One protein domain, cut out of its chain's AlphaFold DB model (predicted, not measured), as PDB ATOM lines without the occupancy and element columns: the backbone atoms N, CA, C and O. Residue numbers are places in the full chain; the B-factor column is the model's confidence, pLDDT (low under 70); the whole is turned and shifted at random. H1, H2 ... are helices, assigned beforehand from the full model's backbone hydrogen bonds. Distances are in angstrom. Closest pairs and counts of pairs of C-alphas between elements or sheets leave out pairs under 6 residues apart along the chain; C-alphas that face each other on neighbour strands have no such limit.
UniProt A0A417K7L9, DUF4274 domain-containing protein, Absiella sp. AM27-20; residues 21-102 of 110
ATOM      1  N   GLU A  21     628.827 513.399 477.720       86.62
ATOM      2  CA  GLU A  21     628.769 514.583 476.843       86.62
ATOM      3  C   GLU A  21     630.072 514.778 476.054       86.62
ATOM      4  O   GLU A  21     630.031 515.211 474.903       86.62
ATOM      5  N   PHE A  22     631.220 514.379 476.612       87.44
ATOM      6  CA  PHE A  22     632.484 514.373 475.877       87.44
ATOM      7  C   PHE A  22     632.422 513.454 474.647       87.44
ATOM      8  O   PHE A  22     632.709 513.881 473.529       87.44
ATOM      9  N   VAL A  23     631.956 512.217 474.841       90.62
ATOM     10  CA  VAL A  23     631.793 511.225 473.767       90.62
ATOM     11  C   VAL A  23     630.818 511.730 472.705       90.62
ATOM     12  O   VAL A  23     631.074 511.633 471.507       90.62
ATOM     13  N   LYS A  24     629.707 512.334 473.128       92.06
ATOM     14  CA  LYS A  24     628.719 512.923 472.219       92.06
ATOM     15  C   LYS A  24     629.297 514.064 471.379       92.06
ATOM     16  O   LYS A  24     628.943 514.161 470.205       92.06
ATOM     17  N   ASN A  25     630.157 514.911 471.942       91.81
ATOM     18  CA  ASN A  25     630.822 515.972 471.183       91.81
ATOM     19  C   ASN A  25     631.767 515.376 470.136       91.81
ATOM     20  O   ASN A  25     631.642 515.715 468.962       91.81
ATOM     21  N   LEU A  26     632.599 514.402 470.526       92.25
ATOM     22  CA  LEU A  26     633.486 513.685 469.605       92.25
ATOM     23  C   LEU A  26     632.721 513.068 468.425       92.25
ATOM     24  O   LEU A  26     633.110 513.244 467.277       92.25
ATOM     25  N   LEU A  27     631.591 512.407 468.679       94.81
ATOM     26  CA  LEU A  27     630.774 511.765 467.638       94.81
ATOM     27  C   LEU A  27     630.134 512.731 466.626       94.81
ATOM     28  O   LEU A  27     629.565 512.269 465.628       94.81
ATOM     29  N   ASN A  28     630.158 514.040 466.893       93.19
ATOM     30  CA  ASN A  28     629.667 515.079 465.988       93.19
ATOM     31  C   ASN A  28     630.795 515.916 465.367       93.19
ATOM     32  O   ASN A  28     630.503 516.778 464.538       93.19
ATOM     33  N   GLU A  29     632.055 515.661 465.724       93.50
ATOM     34  CA  GLU A  29     633.192 516.300 465.067       93.50
ATOM     35  C   GLU A  29     633.265 515.865 463.593       93.50
ATOM     36  O   GLU A  29     633.137 514.672 463.304       93.50
ATOM     37  N   PRO A  30     633.522 516.782 462.639       91.44
ATOM     38  CA  PRO A  30     633.629 516.440 461.216       91.44
ATOM     39  C   PRO A  30     634.735 515.426 460.894       91.44
ATOM     40  O   PRO A  30     634.684 514.761 459.864       91.44
ATOM     41  N   LEU A  31     635.744 515.340 461.764       93.88
ATOM     42  CA  LEU A  31     636.854 514.392 461.665       93.88
ATOM     43  C   LEU A  31     636.495 512.990 462.170       93.88
ATOM     44  O   LEU A  31     637.269 512.063 461.944       93.88
ATOM     45  N   CYS A  32     635.354 512.827 462.849       95.88
ATOM     46  CA  CYS A  32     634.890 511.528 463.309       95.88
ATOM     47  C   CYS A  32     634.523 510.671 462.097       95.88
ATOM     48  O   CYS A  32     633.538 510.929 461.401       95.88
ATOM     49  N   ASP A  33     635.332 509.657 461.839       96.00
ATOM     50  CA  ASP A  33     635.123 508.697 460.772       96.00
ATOM     51  C   ASP A  33     634.629 507.359 461.343       96.00
ATOM     52  O   ASP A  33     634.357 507.222 462.541       96.00
ATOM     53  N   LEU A  34     634.447 506.367 460.472       97.12
ATOM     54  CA  LEU A  34     633.896 505.079 460.879       97.12
ATOM     55  C   LEU A  34     634.828 504.350 461.852       97.12
ATOM     56  O   LEU A  34     634.339 503.739 462.800       97.12
ATOM     57  N   ALA A  35     636.146 504.470 461.675       96.94
ATOM     58  CA  ALA A  35     637.129 503.870 462.568       96.94
ATOM     59  C   ALA A  35     636.986 504.400 464.003       96.94
ATOM     60  O   ALA A  35     636.888 503.616 464.952       96.94
ATOM     61  N   LEU A  36     636.899 505.725 464.178       96.88
ATOM     62  CA  LEU A  36     636.701 506.325 465.500       96.88
ATOM     63  C   LEU A  36     635.314 506.028 466.076       96.88
ATOM     64  O   LEU A  36     635.205 505.734 467.267       96.88
ATOM     65  N   ALA A  37     634.263 506.052 465.253       97.56
ATOM     66  CA  ALA A  37     632.909 505.717 465.691       97.56
ATOM     67  C   ALA A  37     632.814 504.268 466.201       97.56
ATOM     68  O   ALA A  37     632.236 504.023 467.261       97.56
ATOM     69  N   ILE A  38     633.432 503.317 465.494       97.75
ATOM     70  CA  ILE A  38     633.519 501.909 465.899       97.75
ATOM     71  C   ILE A  38     634.342 501.760 467.179       97.75
ATOM     72  O   ILE A  38     633.909 501.075 468.106       97.75
ATOM     73  N   LYS A  39     635.489 502.441 467.282       96.38
ATOM     74  CA  LYS A  39     636.311 502.435 468.498       96.38
ATOM     75  C   LYS A  39     635.515 502.910 469.717       96.38
ATOM     76  O   LYS A  39     635.478 502.212 470.726       96.38
ATOM     77  N   ILE A  40     634.830 504.049 469.599       95.75
ATOM     78  CA  ILE A  40     633.957 504.594 470.649       95.75
ATOM     79  C   ILE A  40     632.846 503.602 471.001       95.75
ATOM     80  O   ILE A  40     632.578 503.367 472.178       95.75
ATOM     81  N   PHE A  41     632.224 502.989 469.992       95.81
ATOM     82  CA  PHE A  41     631.159 502.016 470.198       95.81
ATOM     83  C   PHE A  41     631.629 500.820 471.041       95.81
ATOM     84  O   PHE A  41     630.946 500.428 471.984       95.81
ATOM     85  N   TYR A  42     632.807 500.253 470.768       95.56
ATOM     86  CA  TYR A  42     633.314 499.125 471.560       95.56
ATOM     87  C   TYR A  42     633.840 499.520 472.934       95.56
ATOM     88  O   TYR A  42     633.648 498.753 473.877       95.56
ATOM     89  N   LEU A  43     634.441 500.704 473.073       93.50
ATOM     90  CA  LEU A  43     634.832 501.229 474.382       93.50
ATOM     91  C   LEU A  43     633.613 501.456 475.292       93.50
ATOM     92  O   LEU A  43     633.713 501.283 476.502       93.50
ATOM     93  N   GLY A  44     632.444 501.739 474.711       91.00
ATOM     94  CA  GLY A  44     631.174 501.868 475.425       91.00
ATOM     95  C   GLY A  44     630.365 500.590 475.649       91.00
ATOM     96  O   GLY A  44     629.153 500.686 475.841       91.00
ATOM     97  N   ASP A  45     631.000 499.415 475.599       91.06
ATOM     98  CA  ASP A  45     630.363 498.088 475.673       91.06
ATOM     99  C   ASP A  45     629.347 497.808 474.543       91.06
ATOM    100  O   ASP A  45     628.267 497.238 474.725       91.06
ATOM    101  N   GLY A  46     629.712 498.179 473.315       93.94
ATOM    102  CA  GLY A  46     628.907 497.928 472.121       93.94
ATOM    103  C   GLY A  46     628.557 496.451 471.895       93.94
ATOM    104  O   GLY A  46     627.474 496.138 471.403       93.94
ATOM    105  N   TYR A  47     629.422 495.516 472.302       95.00
ATOM    106  CA  TYR A  47     629.096 494.088 472.244       95.00
ATOM    107  C   TYR A  47     627.958 493.724 473.209       95.00
ATOM    108  O   TYR A  47     626.998 493.073 472.791       95.00
ATOM    109  N   GLY A  48     628.029 494.157 474.474       92.88
ATOM    110  CA  GLY A  48     626.952 493.964 475.444       92.88
ATOM    111  C   GLY A  48     625.634 494.559 474.954       92.88
ATOM    112  O   GLY A  48     624.609 493.871 474.980       92.88
ATOM    113  N   PHE A  49     625.681 495.774 474.402       92.69
ATOM    114  CA  PHE A  49     624.531 496.445 473.791       92.69
ATOM    115  C   PHE A  49     623.878 495.610 472.671       92.69
ATOM    116  O   PHE A  49     622.661 495.427 472.672       92.69
ATOM    117  N   LEU A  50     624.666 495.054 471.743       93.75
ATOM    118  CA  LEU A  50     624.143 494.275 470.608       93.75
ATOM    119  C   LEU A  50     623.560 492.920 471.023       93.75
ATOM    120  O   LEU A  50     622.624 492.425 470.397       93.75
ATOM    121  N   ILE A  51     624.123 492.298 472.058       92.06
ATOM    122  CA  ILE A  51     623.747 490.944 472.474       92.06
ATOM    123  C   ILE A  51     622.595 490.941 473.474       92.06
ATOM    124  O   ILE A  51     621.709 490.090 473.380       92.06
ATOM    125  N   ASN A  52     622.626 491.853 474.441       86.88
ATOM    126  CA  ASN A  52     621.660 491.895 475.537       86.88
ATOM    127  C   ASN A  52     620.509 492.870 475.250       86.88
ATOM    128  O   ASN A  52     619.493 492.841 475.945       86.88
ATOM    129  N   GLY A  53     620.653 493.706 474.216       75.69
ATOM    130  CA  GLY A  53     619.712 494.764 473.890       75.69
ATOM    131  C   GLY A  53     619.774 495.929 474.876       75.69
ATOM    132  O   GLY A  53     620.508 495.932 475.865       75.69
ATOM    133  N   ASN A  54     618.964 496.947 474.601       68.50
ATOM    134  CA  ASN A  54     618.853 498.127 475.447       68.50
ATOM    135  C   ASN A  54     617.849 497.881 476.589       68.50
ATOM    136  O   ASN A  54     616.679 498.247 476.488       68.50
ATOM    137  N   SER A  55     618.290 497.216 477.659       65.06
ATOM    138  CA  SER A  55     617.433 496.888 478.809       65.06
ATOM    139  C   SER A  55     617.242 498.050 479.793       65.06
ATOM    140  O   SER A  55     616.266 498.054 480.543       65.06
ATOM    141  N   CYS A  56     618.123 499.056 479.769       66.56
ATOM    142  CA  CYS A  56     618.097 500.188 480.698       66.56
ATOM    143  C   CYS A  56     617.972 501.517 479.946       66.56
ATOM    144  O   CYS A  56     618.877 501.917 479.221       66.56
ATOM    145  N   GLN A  57     616.893 502.266 480.162       69.88
ATOM    146  CA  GLN A  57     616.764 503.621 479.616       69.88
ATOM    147  C   GLN A  57     617.576 504.608 480.457       69.88
ATOM    148  O   GLN A  57     617.072 505.228 481.389       69.88
ATOM    149  N   ASN A  58     618.856 504.736 480.125       83.94
ATOM    150  CA  ASN A  58     619.723 505.788 480.639       83.94
ATOM    151  C   ASN A  58     620.353 506.577 479.477       83.94
ATOM    152  O   ASN A  58     620.239 506.214 478.299       83.94
ATOM    153  N   ALA A  59     620.990 507.698 479.811       84.69
ATOM    154  CA  ALA A  59     621.587 508.578 478.813       84.69
ATOM    155  C   ALA A  59     622.694 507.878 478.004       84.69
ATOM    156  O   ALA A  59     622.784 508.089 476.795       84.69
ATOM    157  N   TRP A  60     623.459 506.984 478.642       86.50
ATOM    158  CA  TRP A  60     624.488 506.183 477.980       86.50
ATOM    159  C   TRP A  60     623.904 505.288 476.889       86.50
ATOM    160  O   TRP A  60     624.289 505.365 475.728       86.50
ATOM    161  N   ASN A  61     622.889 504.499 477.228       86.25
ATOM    162  CA  ASN A  61     622.241 503.607 476.278       86.25
ATOM    163  C   ASN A  61     621.506 504.376 475.177       86.25
ATOM    164  O   ASN A  61     621.414 503.899 474.050       86.25
ATOM    165  N   THR A  62     621.022 505.584 475.473       89.38
ATOM    166  CA  THR A  62     620.464 506.483 474.452       89.38
ATOM    167  C   THR A  62     621.545 506.943 473.470       89.38
ATOM    168  O   THR A  62     621.310 506.947 472.261       89.38
ATOM    169  N   LEU A  63     622.741 507.283 473.964       90.88
ATOM    170  CA  LEU A  63     623.892 507.630 473.129       90.88
ATOM    171  C   LEU A  63     624.340 506.438 472.276       90.88
ATOM    172  O   LEU A  63     624.489 506.592 471.068       90.88
ATOM    173  N   MET A  64     624.480 505.254 472.876       92.50
ATOM    174  CA  MET A  64     624.857 504.018 472.179       92.50
ATOM    175  C   MET A  64     623.835 503.624 471.112       92.50
ATOM    176  O   MET A  64     624.211 503.286 469.991       92.50
ATOM    177  N   GLN A  65     622.539 503.750 471.415       93.44
ATOM    178  CA  GLN A  65     621.472 503.534 470.441       93.44
ATOM    179  C   GLN A  65     621.577 504.518 469.276       93.44
ATOM    180  O   GLN A  65     621.437 504.111 468.124       93.44
ATOM    181  N   LYS A  66     621.823 505.803 469.552       94.50
ATOM    182  CA  LYS A  66     622.005 506.803 468.499       94.50
ATOM    183  C   LYS A  66     623.238 506.500 467.651       94.50
ATOM    184  O   LYS A  66     623.130 506.505 466.432       94.50
ATOM    185  N   LEU A  67     624.371 506.190 468.279       96.38
ATOM    186  CA  LEU A  67     625.611 505.833 467.593       96.38
ATOM    187  C   LEU A  67     625.415 504.620 466.678       96.38
ATOM    188  O   LEU A  67     625.806 504.656 465.515       96.38
ATOM    189  N   TYR A  68     624.739 503.582 467.170       96.56
ATOM    190  CA  TYR A  68     624.380 502.410 466.378       96.56
ATOM    191  C   TYR A  68     623.572 502.785 465.125       96.56
ATOM    192  O   TYR A  68     623.902 502.346 464.026       96.56
ATOM    193  N   GLN A  69     622.546 503.633 465.266       97.06
ATOM    194  CA  GLN A  69     621.736 504.086 464.127       97.06
ATOM    195  C   GLN A  69     622.532 504.972 463.160       97.06
ATOM    196  O   GLN A  69     622.414 504.803 461.950       97.06
ATOM    197  N   ASP A  70     623.374 505.871 463.673       97.88
ATOM    198  CA  ASP A  70     624.221 506.755 462.867       97.88
ATOM    199  C   ASP A  70     625.246 505.951 462.036       97.88
ATOM    200  O   ASP A  70     625.472 506.264 460.864       97.88
ATOM    201  N   ILE A  71     625.827 504.883 462.606       97.88
ATOM    202  CA  ILE A  71     626.713 503.948 461.891       97.88
ATOM    203  C   ILE A  71     625.947 503.243 460.766       97.88
ATOM    204  O   ILE A  71     626.411 503.227 459.627       97.88
ATOM    205  N   LEU A  72     624.754 502.715 461.050       97.25
ATOM    206  CA  LEU A  72     623.929 502.043 460.039       97.25
ATOM    207  C   LEU A  72     623.438 502.972 458.931       97.25
ATOM    208  O   LEU A  72     623.311 502.547 457.786       97.25
ATOM    209  N   ALA A  73     623.190 504.238 459.257       97.69
ATOM    210  CA  ALA A  73     622.816 505.261 458.291       97.69
ATOM    211  C   ALA A  73     623.994 505.720 457.411       97.69
ATOM    212  O   ALA A  73     623.796 506.528 456.504       97.69
ATOM    213  N   GLY A  74     625.220 505.245 457.668       96.12
ATOM    214  CA  GLY A  74     626.410 505.638 456.914       96.12
ATOM    215  C   GLY A  74     626.836 507.088 457.162       96.12
ATOM    216  O   GLY A  74     627.434 507.711 456.282       96.12
ATOM    217  N   LYS A  75     626.523 507.642 458.346       97.06
ATOM    218  CA  LYS A  75     626.937 508.999 458.749       97.06
ATOM    219  C   LYS A  75     628.460 509.151 458.713       97.06
ATOM    220  O   LYS A  75     628.964 510.190 458.295       97.06
ATOM    221  N   TYR A  76     629.171 508.114 459.144       96.62
ATOM    222  CA  TYR A  76     630.623 508.091 459.273       96.62
ATOM    223  C   TYR A  76     631.279 507.516 458.013       96.62
ATOM    224  O   TYR A  76     630.893 506.449 457.534       96.62
ATOM    225  N   LYS A  77     632.264 508.230 457.456       94.50
ATOM    226  CA  LYS A  77     632.997 507.803 456.253       94.50
ATOM    227  C   LYS A  77     634.099 506.810 456.598       94.50
ATOM    228  O   LYS A  77     634.652 506.856 457.689       94.50
ATOM    229  N   ASN A  78     634.419 505.929 455.660       92.12
ATOM    230  CA  ASN A  78     635.421 504.894 455.861       92.12
ATOM    231  C   ASN A  78     636.806 505.374 455.400       92.12
ATOM    232  O   ASN A  78     637.243 505.053 454.300       92.12
ATOM    233  N   ASN A  79     637.444 506.226 456.207       93.38
ATOM    234  CA  ASN A  79     638.681 506.914 455.819       93.38
ATOM    235  C   ASN A  79     639.950 506.232 456.352       93.38
ATOM    236  O   ASN A  79     641.011 506.389 455.754       93.38
ATOM    237  N   HIS A  80     639.847 505.486 457.455       95.06
ATOM    238  CA  HIS A  80     640.973 504.792 458.075       95.06
ATOM    239  C   HIS A  80     640.640 503.324 458.347       95.06
ATOM    240  O   HIS A  80     639.485 503.012 458.658       95.06
ATOM    241  N   PRO A  81     641.636 502.424 458.271       94.62
ATOM    242  CA  PRO A  81     641.460 501.031 458.651       94.62
ATOM    243  C   PRO A  81     641.127 500.902 460.139       94.62
ATOM    244  O   PRO A  81     641.557 501.709 460.972       94.62
ATOM    245  N   TYR A  82     640.376 499.860 460.480       94.81
ATOM    246  CA  TYR A  82     640.046 499.523 461.856       94.81
ATOM    247  C   TYR A  82     639.831 498.023 462.031       94.81
ATOM    248  O   TYR A  82     639.278 497.333 461.175       94.81
ATOM    249  N   GLU A  83     640.209 497.537 463.207       94.69
ATOM    250  CA  GLU A  83     639.912 496.181 463.648       94.69
ATOM    251  C   GLU A  83     638.767 496.188 464.657       94.69
ATOM    252  O   GLU A  83     638.587 497.125 465.438       94.69
ATOM    253  N   ILE A  84     637.991 495.109 464.655       95.19
ATOM    254  CA  ILE A  84     636.931 494.900 465.632       95.19
ATOM    255  C   ILE A  84     637.506 494.094 466.807       95.19
ATOM    256  O   ILE A  84     637.991 492.983 466.584       95.19
ATOM    257  N   PRO A  85     637.424 494.583 468.062       95.50
ATOM    258  CA  PRO A  85     638.023 493.925 469.224       95.50
ATOM    259  C   PRO A  85     637.164 492.747 469.724       95.50
ATOM    260  O   PRO A  85     636.741 492.703 470.879       95.50
ATOM    261  N   LEU A  86     636.865 491.787 468.844       96.06
ATOM    262  CA  LEU A  86     636.019 490.631 469.133       96.06
ATOM    263  C   LEU A  86     636.746 489.310 468.898       96.06
ATOM    264  O   LEU A  86     637.487 489.113 467.938       96.06
ATOM    265  N   THR A  87     636.448 488.338 469.752       96.44
ATOM    266  CA  THR A  87     636.883 486.954 469.563       96.44
ATOM    267  C   THR A  87     636.094 486.270 468.444       96.44
ATOM    268  O   THR A  87     634.945 486.609 468.156       96.44
ATOM    269  N   LYS A  88     636.657 485.192 467.883       96.00
ATOM    270  CA  LYS A  88     635.979 484.347 466.878       96.00
ATOM    271  C   LYS A  88     634.598 483.854 467.337       96.00
ATOM    272  O   LYS A  88     633.673 483.773 466.532       96.00
ATOM    273  N   VAL A  89     634.449 483.547 468.629       96.75
ATOM    274  CA  VAL A  89     633.176 483.095 469.217       96.75
ATOM    275  C   VAL A  89     632.142 484.224 469.233       96.75
ATOM    276  O   VAL A  89     630.984 483.993 468.884       96.75
ATOM    277  N   GLN A  90     632.549 485.448 469.586       97.06
ATOM    278  CA  GLN A  90     631.668 486.619 469.566       97.06
ATOM    279  C   GLN A  90     631.213 486.946 468.139       97.06
ATOM    280  O   GLN A  90     630.014 487.098 467.911       97.06
ATOM    281  N   VAL A  91     632.133 486.936 467.167       97.12
ATOM    282  CA  VAL A  91     631.806 487.132 465.742       97.12
ATOM    283  C   VAL A  91     630.805 486.080 465.257       97.12
ATOM    284  O   VAL A  91     629.802 486.416 464.629       97.12
ATOM    285  N   TYR A  92     631.020 484.804 465.591       97.00
ATOM    286  CA  TYR A  92     630.082 483.733 465.241       97.00
ATOM    287  C   TYR A  92     628.680 483.973 465.825       97.00
ATOM    288  O   TYR A  92     627.674 483.805 465.132       97.00
ATOM    289  N   LYS A  93     628.599 484.415 467.087       96.56
ATOM    290  CA  LYS A  93     627.325 484.747 467.737       96.56
ATOM    291  C   LYS A  93     626.614 485.910 467.036       96.56
ATOM    292  O   LYS A  93     625.415 485.811 466.789       96.56
ATOM    293  N   MET A  94     627.345 486.964 466.675       96.19
ATOM    294  CA  MET A  94     626.796 488.132 465.976       96.19
ATOM    295  C   MET A  94     626.239 487.769 464.599       96.19
ATOM    296  O   MET A  94     625.119 488.162 464.276       96.19
ATOM    297  N   LYS A  95     626.955 486.928 463.842       96.50
ATOM    298  CA  LYS A  95     626.470 486.383 462.567       96.50
ATOM    299  C   LYS A  95     625.159 485.614 462.740       96.50
ATOM    300  O   LYS A  95     624.211 485.844 462.000       96.50
ATOM    301  N   LYS A  96     625.060 484.752 463.762       96.50
ATOM    302  CA  LYS A  96     623.830 483.992 464.060       96.50
ATOM    303  C   LYS A  96     622.640 484.892 464.424       96.50
ATOM    304  O   LYS A  96     621.497 484.515 464.187       96.50
ATOM    305  N   MET A  97     622.906 486.054 465.014       94.94
ATOM    306  CA  MET A  97     621.892 487.041 465.390       94.94
ATOM    307  C   MET A  97     621.545 488.022 464.260       94.94
ATOM    308  O   MET A  97     620.744 488.923 464.484       94.94
ATOM    309  N   ASN A  98     622.108 487.848 463.056       95.38
ATOM    310  CA  ASN A  98     621.954 488.768 461.923       95.38
ATOM    311  C   ASN A  98     622.344 490.216 462.265       95.38
ATOM    312  O   ASN A  98     621.725 491.165 461.782       95.38
ATOM    313  N   ILE A  99     623.361 490.394 463.115       96.38
ATOM    314  CA  ILE A  99     623.929 491.721 463.352       96.38
ATOM    315  C   ILE A  99     624.575 492.220 462.047       96.38
ATOM    316  O   ILE A  99     625.116 491.410 461.298       96.38
ATOM    317  N   PRO A 100     624.535 493.526 461.738       96.69
ATOM    318  CA  PRO A 100     625.172 494.050 460.536       96.69
ATOM    319  C   PRO A 100     626.706 493.862 460.525       96.69
ATOM    320  O   PRO A 100     627.346 494.068 461.563       96.69
ATOM    321  N   PRO A 101     627.319 493.532 459.369       96.44
ATOM    322  CA  PRO A 101     628.741 493.182 459.294       96.44
ATOM    323  C   PRO A 101     629.728 494.280 459.688       96.44
ATOM    324  O   PRO A 101     630.821 493.981 460.168       96.44
ATOM    325  N   VAL A 102     629.321 495.548 459.589       96.44
ATOM    326  CA  VAL A 102     630.117 496.707 460.035       96.44
ATOM    327  C   VAL A 102     630.574 496.590 461.500       96.44
ATOM    328  O   VAL A 102     631.607 497.139 461.867       96.44
TER     329      VAL A 102
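What this domain is: This is residues 21 to 102 of the 110 residues of the protein "DUF4274 domain-containing protein" of Absiella sp. AM27-20 (UniProt A0A417K7L9). What does the domain look like at first sight? Three helices, H4, H2 and H1, run roughly side by side with their centres in a triangle; H3 lies across H4 on the side away from H1, and H5 sits beyond H3 at the far end. The long stretch of residues 73 to 87 leads from H4 out to H5. What is it made of? The printed part has 82 residues with five named helices, H1 to H5 in order along the chain, and no named strand; the class is all helix. Is it compact? It is compact, with a radius of gyration of the C-alphas of 12.6 A, and spans 34 by 32 by 20 A.

Where its parts are: Where is the longest helix? H4 holds residues 59 to 72 and measures 20.0 A from first to last C-alpha, from (621.587, 508.578, 478.813) to (623.929, 502.043, 460.039). Where are the other helices? H2 holds residues 34 to 43 and measures 14.1 A, and H5 holds residues 88 to 96 and measures 12.5 A, ending at C-alpha 96 at (623.830, 483.992, 464.060). H1 holds residues 21 to 26, beginning at C-alpha 21 at (628.769, 514.583, 476.843), and H3 holds residues 46 to 52.

How they stand to each other: What touches H4? H2 touches it, closest at the C-alphas of Phe 41 and Met 64, 6.9 A apart, at a shallow tilt of 32 degrees, opposite ways. H3 only just touches H4, with 3 pairs of C-alphas within 8 A, and H4 does so with residues 61 to 64 alone; the closest C-alphas, of Gly 46 and Met 64, are 7.3 A apart, and the lines are about perpendicular at 78 degrees. Where do H1 and H5 stand? H1 is close to but not clearly touching H4, with the closest C-alphas, of Lys 24 and Leu 63, 7.2 A apart, and likewise H2, with those of Val 23 and Ile 40 7.6 A apart. H5 is close to but not clearly touching H3, with the closest C-alphas, of Ile 51 and Met 94, 7.7 A apart; H4 and H5 are apart. How do the backbones run? In H1, H2, H3, H4 and H5 every O i to N i+4 pair is within hydrogen-bond range.

The domain as a whole: How far does it reach? The two C-alphas farthest apart, those of Pro 30 and Val 89, are 34.3 A apart. Is the printed part whole, and which link is long? It has no cut, and the link from H4 to H5, of 15 residues, is long. Where is confidence low? The mean pLDDT of the printed part is 92.7, and residues 54 to 57 are under 70.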